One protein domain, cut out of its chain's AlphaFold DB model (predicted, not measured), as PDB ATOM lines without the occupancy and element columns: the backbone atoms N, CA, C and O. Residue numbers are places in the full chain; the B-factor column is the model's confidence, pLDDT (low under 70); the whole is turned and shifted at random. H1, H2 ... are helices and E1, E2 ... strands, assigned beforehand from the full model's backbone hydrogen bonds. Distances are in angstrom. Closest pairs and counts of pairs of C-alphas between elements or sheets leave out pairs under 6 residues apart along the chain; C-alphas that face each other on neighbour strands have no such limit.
ATOM      1  N   ARG A   4       0.869  87.050  11.191       95.81
ATOM      2  CA  ARG A   4       1.460  86.051  12.079       95.81
ATOM      3  C   ARG A   4       2.229  85.079  11.195       95.81
ATOM      4  O   ARG A   4       1.654  84.566  10.240       95.81
ATOM      5  N   ILE A   5       3.503  84.860  11.499       95.81
ATOM      6  CA  ILE A   5       4.314  83.869  10.792       95.81
ATOM      7  C   ILE A   5       4.294  82.585  11.613       95.81
ATOM      8  O   ILE A   5       4.774  82.549  12.745       95.81
ATOM      9  N   ASP A   6       3.663  81.562  11.048       93.12
ATOM     10  CA  ASP A   6       3.350  80.299  11.708       93.12
ATOM     11  C   ASP A   6       3.191  79.181  10.664       93.12
ATOM     12  O   ASP A   6       3.211  79.445   9.458       93.12
ATOM     13  N   GLY A   7       3.000  77.948  11.121       88.50
ATOM     14  CA  GLY A   7       2.771  76.779  10.283       88.50
ATOM     15  C   GLY A   7       2.049  75.658  11.031       88.50
ATOM     16  O   GLY A   7       1.749  75.788  12.219       88.50
ATOM     17  N   PRO A   8       1.744  74.542  10.348       88.75
ATOM     18  CA  PRO A   8       1.375  73.323  11.045       88.75
ATOM     19  C   PRO A   8       2.538  72.852  11.923       88.75
ATOM     20  O   PRO A   8       3.684  73.285  11.788       88.75
ATOM     21  N   TRP A   9       2.226  71.914  12.803       89.19
ATOM     22  CA  TRP A   9       3.196  71.313  13.699       89.19
ATOM     23  C   TRP A   9       4.425  70.741  13.001       89.19
ATOM     24  O   TRP A   9       4.267  70.047  11.997       89.19
ATOM     25  N   CYS A  10       5.623  70.979  13.542       90.38
ATOM     26  CA  CYS A  10       6.880  70.560  12.920       90.38
ATOM     27  C   CYS A  10       8.025  70.347  13.939       90.38
ATOM     28  O   CYS A  10       7.850  70.462  15.147       90.38
ATOM     29  N   GLY A  11       9.224  70.024  13.438       91.69
ATOM     30  CA  GLY A  11      10.478  70.007  14.206       91.69
ATOM     31  C   GLY A  11      11.348  71.253  13.984       91.69
ATOM     32  O   GLY A  11      10.917  72.234  13.379       91.69
ATOM     33  N   ASP A  12      12.611  71.195  14.426       93.69
ATOM     34  CA  ASP A  12      13.552  72.331  14.357       93.69
ATOM     35  C   ASP A  12      13.712  72.935  12.965       93.69
ATOM     36  O   ASP A  12      13.803  74.152  12.859       93.69
ATOM     37  N   ILE A  13      13.759  72.109  11.915       94.38
ATOM     38  CA  ILE A  13      14.035  72.576  10.548       94.38
ATOM     39  C   ILE A  13      12.986  73.604  10.114       94.38
ATOM     40  O   ILE A  13      13.329  74.707   9.688       94.38
ATOM     41  N   ALA A  14      11.703  73.269  10.267       94.38
ATOM     42  CA  ALA A  14      10.632  74.188   9.901       94.38
ATOM     43  C   ALA A  14      10.567  75.381  10.858       94.38
ATOM     44  O   ALA A  14      10.339  76.504  10.411       94.38
ATOM     45  N   THR A  15      10.809  75.170  12.157       95.31
ATOM     46  CA  THR A  15      10.800  76.277  13.117       95.31
ATOM     47  C   THR A  15      11.888  77.299  12.819       95.31
ATOM     48  O   THR A  15      11.594  78.489  12.762       95.31
ATOM     49  N   ALA A  16      13.121  76.875  12.537       96.69
ATOM     50  CA  ALA A  16      14.176  77.800  12.134       96.69
ATOM     51  C   ALA A  16      13.785  78.569  10.867       96.69
ATOM     52  O   ALA A  16      13.949  79.787  10.821       96.69
ATOM     53  N   ALA A  17      13.201  77.895   9.869       96.44
ATOM     54  CA  ALA A  17      12.765  78.545   8.636       96.44
ATOM     55  C   ALA A  17      11.729  79.650   8.896       96.44
ATOM     56  O   ALA A  17      11.891  80.777   8.417       96.44
ATOM     57  N   ILE A  18      10.698  79.373   9.701       96.44
ATOM     58  CA  ILE A  18       9.685  80.387  10.006       96.44
ATOM     59  C   ILE A  18      10.223  81.502  10.906       96.44
ATOM     60  O   ILE A  18       9.796  82.646  10.768       96.44
ATOM     61  N   LEU A  19      11.190  81.220  11.785       96.75
ATOM     62  CA  LEU A  19      11.823  82.242  12.615       96.75
ATOM     63  C   LEU A  19      12.737  83.150  11.795       96.75
ATOM     64  O   LEU A  19      12.721  84.359  12.017       96.75
ATOM     65  N   HIS A  20      13.463  82.613  10.810       97.56
ATOM     66  CA  HIS A  20      14.207  83.419   9.841       97.56
ATOM     67  C   HIS A  20      13.274  84.322   9.025       97.56
ATOM     68  O   HIS A  20      13.568  85.504   8.844       97.56
ATOM     69  N   LEU A  21      12.116  83.809   8.596       96.75
ATOM     70  CA  LEU A  21      11.100  84.632   7.938       96.75
ATOM     71  C   LEU A  21      10.538  85.707   8.887       96.75
ATOM     72  O   LEU A  21      10.362  86.853   8.478       96.75
ATOM     73  N   ALA A  22      10.298  85.362  10.156       96.56
ATOM     74  CA  ALA A  22       9.764  86.277  11.164       96.56
ATOM     75  C   ALA A  22      10.705  87.445  11.452       96.56
ATOM     76  O   ALA A  22      10.256  88.588  11.460       96.56
ATOM     77  N   VAL A  23      12.005  87.194  11.623       95.31
ATOM     78  CA  VAL A  23      12.977  88.280  11.843       95.31
ATOM     79  C   VAL A  23      13.207  89.141  10.600       95.31
ATOM     80  O   VAL A  23      13.655  90.276  10.730       95.31
ATOM     81  N   GLY A  24      12.895  88.626   9.407       94.50
ATOM     82  CA  GLY A  24      12.937  89.385   8.158       94.50
ATOM     83  C   GLY A  24      11.708  90.270   7.916       94.50
ATOM     84  O   GLY A  24      11.740  91.123   7.031       94.50
ATOM     85  N   ALA A  25      10.623  90.087   8.675       95.94
ATOM     86  CA  ALA A  25       9.405  90.876   8.523       95.94
ATOM     87  C   ALA A  25       9.529  92.253   9.211       95.94
ATOM     88  O   ALA A  25      10.116  92.348  10.293       95.94
ATOM     89  N   PRO A  26       8.935  93.327   8.649       96.12
ATOM     90  CA  PRO A  26       8.860  94.619   9.329       96.12
ATOM     91  C   PRO A  26       8.186  94.493  10.714       96.12
ATOM     92  O   PRO A  26       7.082  93.940  10.798       96.12
ATOM     93  N   PRO A  27       8.805  94.988  11.807       93.81
ATOM     94  CA  PRO A  27       8.294  94.778  13.167       93.81
ATOM     95  C   PRO A  27       6.887  95.331  13.424       93.81
ATOM     96  O   PRO A  27       6.150  94.802  14.248       93.81
ATOM     97  N   ASP A  28       6.490  96.388  12.719       97.12
ATOM     98  CA  ASP A  28       5.163  97.006  12.795       97.12
ATOM     99  C   ASP A  28       4.066  96.169  12.110       97.12
ATOM    100  O   ASP A  28       2.873  96.316  12.417       97.12
ATOM    101  N   LEU A  29       4.473  95.255  11.222       97.00
ATOM    102  CA  LEU A  29       3.601  94.321  10.520       97.00
ATOM    103  C   LEU A  29       3.550  92.935  11.181       97.00
ATOM    104  O   LEU A  29       2.560  92.230  10.986       97.00
ATOM    105  N   LEU A  30       4.547  92.544  11.983       96.56
ATOM    106  CA  LEU A  30       4.592  91.238  12.651       96.56
ATOM    107  C   LEU A  30       3.758  91.220  13.945       96.56
ATOM    108  O   LEU A  30       4.064  91.901  14.918       96.56
ATOM    109  N   ILE A  31       2.711  90.395  13.976       96.12
ATOM    110  CA  ILE A  31       1.906  90.124  15.178       96.12
ATOM    111  C   ILE A  31       2.672  89.193  16.120       96.12
ATOM    112  O   ILE A  31       2.765  89.464  17.313       96.12
ATOM    113  N   ALA A  32       3.171  88.076  15.581       94.44
ATOM    114  CA  ALA A  32       3.887  87.044  16.323       94.44
ATOM    115  C   ALA A  32       4.621  86.082  15.374       94.44
ATOM    116  O   ALA A  32       4.189  85.876  14.234       94.44
ATOM    117  N   GLY A  33       5.688  85.472  15.891       93.56
ATOM    118  CA  GLY A  33       6.255  84.213  15.403       93.56
ATOM    119  C   GLY A  33       5.876  83.061  16.341       93.56
ATOM    120  O   GLY A  33       5.401  83.302  17.454       93.56
ATOM    121  N   CYS A  34       6.080  81.824  15.901       92.81
ATOM    122  CA  CYS A  34       5.722  80.625  16.655       92.81
ATOM    123  C   CYS A  34       6.933  79.694  16.815       92.81
ATOM    124  O   CYS A  34       7.789  79.637  15.934       92.81
ATOM    125  N   ASP A  35       7.007  78.966  17.928       93.56
ATOM    126  CA  ASP A  35       7.867  77.787  18.029       93.56
ATOM    127  C   ASP A  35       7.029  76.566  17.627       93.56
ATOM    128  O   ASP A  35       6.189  76.116  18.403       93.56
ATOM    129  N   LEU A  36       7.232  76.035  16.416       93.19
ATOM    130  CA  LEU A  36       6.411  74.929  15.889       93.19
ATOM    131  C   LEU A  36       6.690  73.576  16.551       93.19
ATOM    132  O   LEU A  36       6.070  72.583  16.172       93.19
ATOM    133  N   ARG A  37       7.646  73.524  17.484       90.69
ATOM    134  CA  ARG A  37       8.113  72.288  18.117       90.69
ATOM    135  C   ARG A  37       7.257  71.911  19.322       90.69
ATOM    136  O   ARG A  37       7.279  70.761  19.725       90.69
ATOM    137  N   GLU A  38       6.530  72.843  19.926       83.12
ATOM    138  CA  GLU A  38       5.917  72.671  21.253       83.12
ATOM    139  C   GLU A  38       4.448  72.223  21.215       83.12
ATOM    140  O   GLU A  38       3.700  72.930  20.546       83.12
ATOM    141  N   PRO A  39       3.990  71.195  21.994       74.44
ATOM    142  CA  PRO A  39       4.732  70.448  23.007       74.44
ATOM    143  C   PRO A  39       5.242  69.062  22.559       74.44
ATOM    144  O   PRO A  39       4.968  68.068  23.233       74.44
ATOM    145  N   LEU A  40       5.989  68.929  21.455       71.69
ATOM    146  CA  LEU A  40       6.724  67.673  21.235       71.69
ATOM    147  C   LEU A  40       7.768  67.496  22.340       71.69
ATOM    148  O   LEU A  40       8.675  68.313  22.494       71.69
ATOM    149  N   VAL A  41       7.705  66.365  23.041       73.12
ATOM    150  CA  VAL A  41       8.889  65.823  23.710       73.12
ATOM    151  C   VAL A  41       9.809  65.297  22.618       73.12
ATOM    152  O   VAL A  41       9.379  64.562  21.731       73.12
ATOM    153  N   ARG A  42      11.071  65.709  22.661       72.44
ATOM    154  CA  ARG A  42      12.035  65.424  21.605       72.44
ATOM    155  C   ARG A  42      13.205  64.636  22.148       72.44
ATOM    156  O   ARG A  42      13.815  65.045  23.129       72.44
ATOM    157  N   GLU A  43      13.542  63.551  21.464       77.88
ATOM    158  CA  GLU A  43      14.735  62.760  21.781       77.88
ATOM    159  C   GLU A  43      16.018  63.456  21.309       77.88
ATOM    160  O   GLU A  43      17.045  63.394  21.979       77.88
ATOM    161  N   LEU A  44      15.940  64.181  20.188       85.25
ATOM    162  CA  LEU A  44      17.048  64.931  19.606       85.25
ATOM    163  C   LEU A  44      16.663  66.401  19.441       85.25
ATOM    164  O   LEU A  44      15.636  66.698  18.831       85.25
ATOM    165  N   ASP A  45      17.503  67.307  19.943       88.69
ATOM    166  CA  ASP A  45      17.394  68.761  19.788       88.69
ATOM    167  C   ASP A  45      18.486  69.272  18.835       88.69
ATOM    168  O   ASP A  45      19.672  69.243  19.163       88.69
ATOM    169  N   LEU A  46      18.079  69.752  17.659       91.94
ATOM    170  CA  LEU A  46      18.940  70.296  16.606       91.94
ATOM    171  C   LEU A  46      19.151  71.811  16.755       91.94
ATOM    172  O   LEU A  46      19.715  72.442  15.862       91.94
ATOM    173  N   LYS A  47      18.698  72.406  17.868       92.06
ATOM    174  CA  LYS A  47      18.911  73.820  18.204       92.06
ATOM    175  C   LYS A  47      18.324  74.791  17.175       92.06
ATOM    176  O   LYS A  47      18.884  75.855  16.942       92.06
ATOM    177  N   GLY A  48      17.156  74.468  16.614       93.62
ATOM    178  CA  GLY A  48      16.456  75.308  15.631       93.62
ATOM    179  C   GLY A  48      15.816  76.578  16.199       93.62
ATOM    180  O   GLY A  48      15.286  77.388  15.443       93.62
ATOM    181  N   VAL A  49      15.853  76.769  17.521       94.94
ATOM    182  CA  VAL A  49      15.303  77.946  18.205       94.94
ATOM    183  C   VAL A  49      16.240  78.392  19.312       94.94
ATOM    184  O   VAL A  49      16.677  77.590  20.138       94.94
ATOM    185  N   VAL A  50      16.473  79.699  19.378       96.06
ATOM    186  CA  VAL A  50      17.165  80.353  20.487       96.06
ATOM    187  C   VAL A  50      16.130  81.035  21.377       96.06
ATOM    188  O   VAL A  50      15.429  81.948  20.943       96.06
ATOM    189  N   SER A  51      16.029  80.609  22.638       93.44
ATOM    190  CA  SER A  51      15.201  81.308  23.627       93.44
ATOM    191  C   SER A  51      15.884  82.601  24.066       93.44
ATOM    192  O   SER A  51      17.014  82.590  24.545       93.44
ATOM    193  N   MET A  52      15.169  83.719  23.946       94.19
ATOM    194  CA  MET A  52      15.616  85.052  24.370       94.19
ATOM    195  C   MET A  52      14.967  85.479  25.702       94.19
ATOM    196  O   MET A  52      15.037  86.652  26.098       94.19
ATOM    197  N   GLY A  53      14.295  84.536  26.379       92.38
ATOM    198  CA  GLY A  53      13.484  84.767  27.572       92.38
ATOM    199  C   GLY A  53      12.251  85.640  27.310       92.38
ATOM    200  O   GLY A  53      12.062  86.186  26.223       92.38
ATOM    201  N   LYS A  54      11.397  85.803  28.331       89.00
ATOM    202  CA  LYS A  54      10.220  86.700  28.295       89.00
ATOM    203  C   LYS A  54       9.355  86.527  27.029       89.00
ATOM    204  O   LYS A  54       8.998  87.518  26.397       89.00
ATOM    205  N   PHE A  55       9.061  85.278  26.651       90.62
ATOM    206  CA  PHE A  55       8.249  84.923  25.472       90.62
ATOM    207  C   PHE A  55       8.832  85.364  24.122       90.62
ATOM    208  O   PHE A  55       8.101  85.545  23.153       90.62
ATOM    209  N   ARG A  56      10.152  85.552  24.050       94.56
ATOM    210  CA  ARG A  56      10.854  85.866  22.808       94.56
ATOM    211  C   ARG A  56      11.737  84.706  22.396       94.56
ATOM    212  O   ARG A  56      12.427  84.106  23.220       94.56
ATOM    213  N   ILE A  57      11.737  84.462  21.100       96.19
ATOM    214  CA  ILE A  57      12.523  83.438  20.429       96.19
ATOM    215  C   ILE A  57      13.194  84.062  19.208       96.19
ATOM    216  O   ILE A  57      12.725  85.075  18.688       96.19
ATOM    217  N   ALA A  58      14.304  83.479  18.785       96.62
ATOM    218  CA  ALA A  58      15.070  83.909  17.626       96.62
ATOM    219  C   ALA A  58      15.513  82.691  16.805       96.62
ATOM    220  O   ALA A  58      15.657  81.599  17.370       96.62
ATOM    221  N   PRO A  59      15.731  82.854  15.489       97.06
ATOM    222  CA  PRO A  59      16.388  81.825  14.702       97.06
ATOM    223  C   PRO A  59      17.867  81.693  15.112       97.06
ATOM    224  O   PRO A  59      18.436  82.626  15.695       97.06
TER     225      PRO A  59
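What this domain is: This is residues 4 to 59 of the 81 residues of an uncharacterized protein of Acidiferrobacteraceae bacterium (UniProt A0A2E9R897). There is little regular structure here: one helix, H1, lies along the long axis among loops, and the chain then folds back through a short strand, E1, beside it. The long stretch 34 to 59 runs out past the first residue of H1, turns round near Glu 43 and comes back beside the helix. The printed part has 56 residues, with one named helix and then one named strand, class mixed, and only 17 residues in named elements. It is compact, with a radius of gyration of the C-alphas of 11.0 A, yet elongated, spanning 37 by 23 by 15 A.

Where its parts are: H1, residues 12 to 24, begins at C-alpha 12 (13.552, 72.331, 14.357) and is 18.2 A long. E1, residues 30 to 33, ends at C-alpha 33 (6.255, 84.213, 15.403).

How they stand to each other: A tight link joins H1 to E1; their closest C-alphas, of Ala 22 and Gly 33, are 5.9 A apart. E1 pairs with no named strand, but residues 4 to 5 pair with its residues 32 to 33, parallel. Residues 50 to 51 pair with 57 to 58, antiparallel. In H1 every O i to N i+4 pair is within hydrogen-bond range.

The domain as a whole: The C-alphas farthest apart, of Asp 28 and Glu 43, are 36.7 A apart. The printed part has no cut, and no printed residue is under 70 in pLDDT.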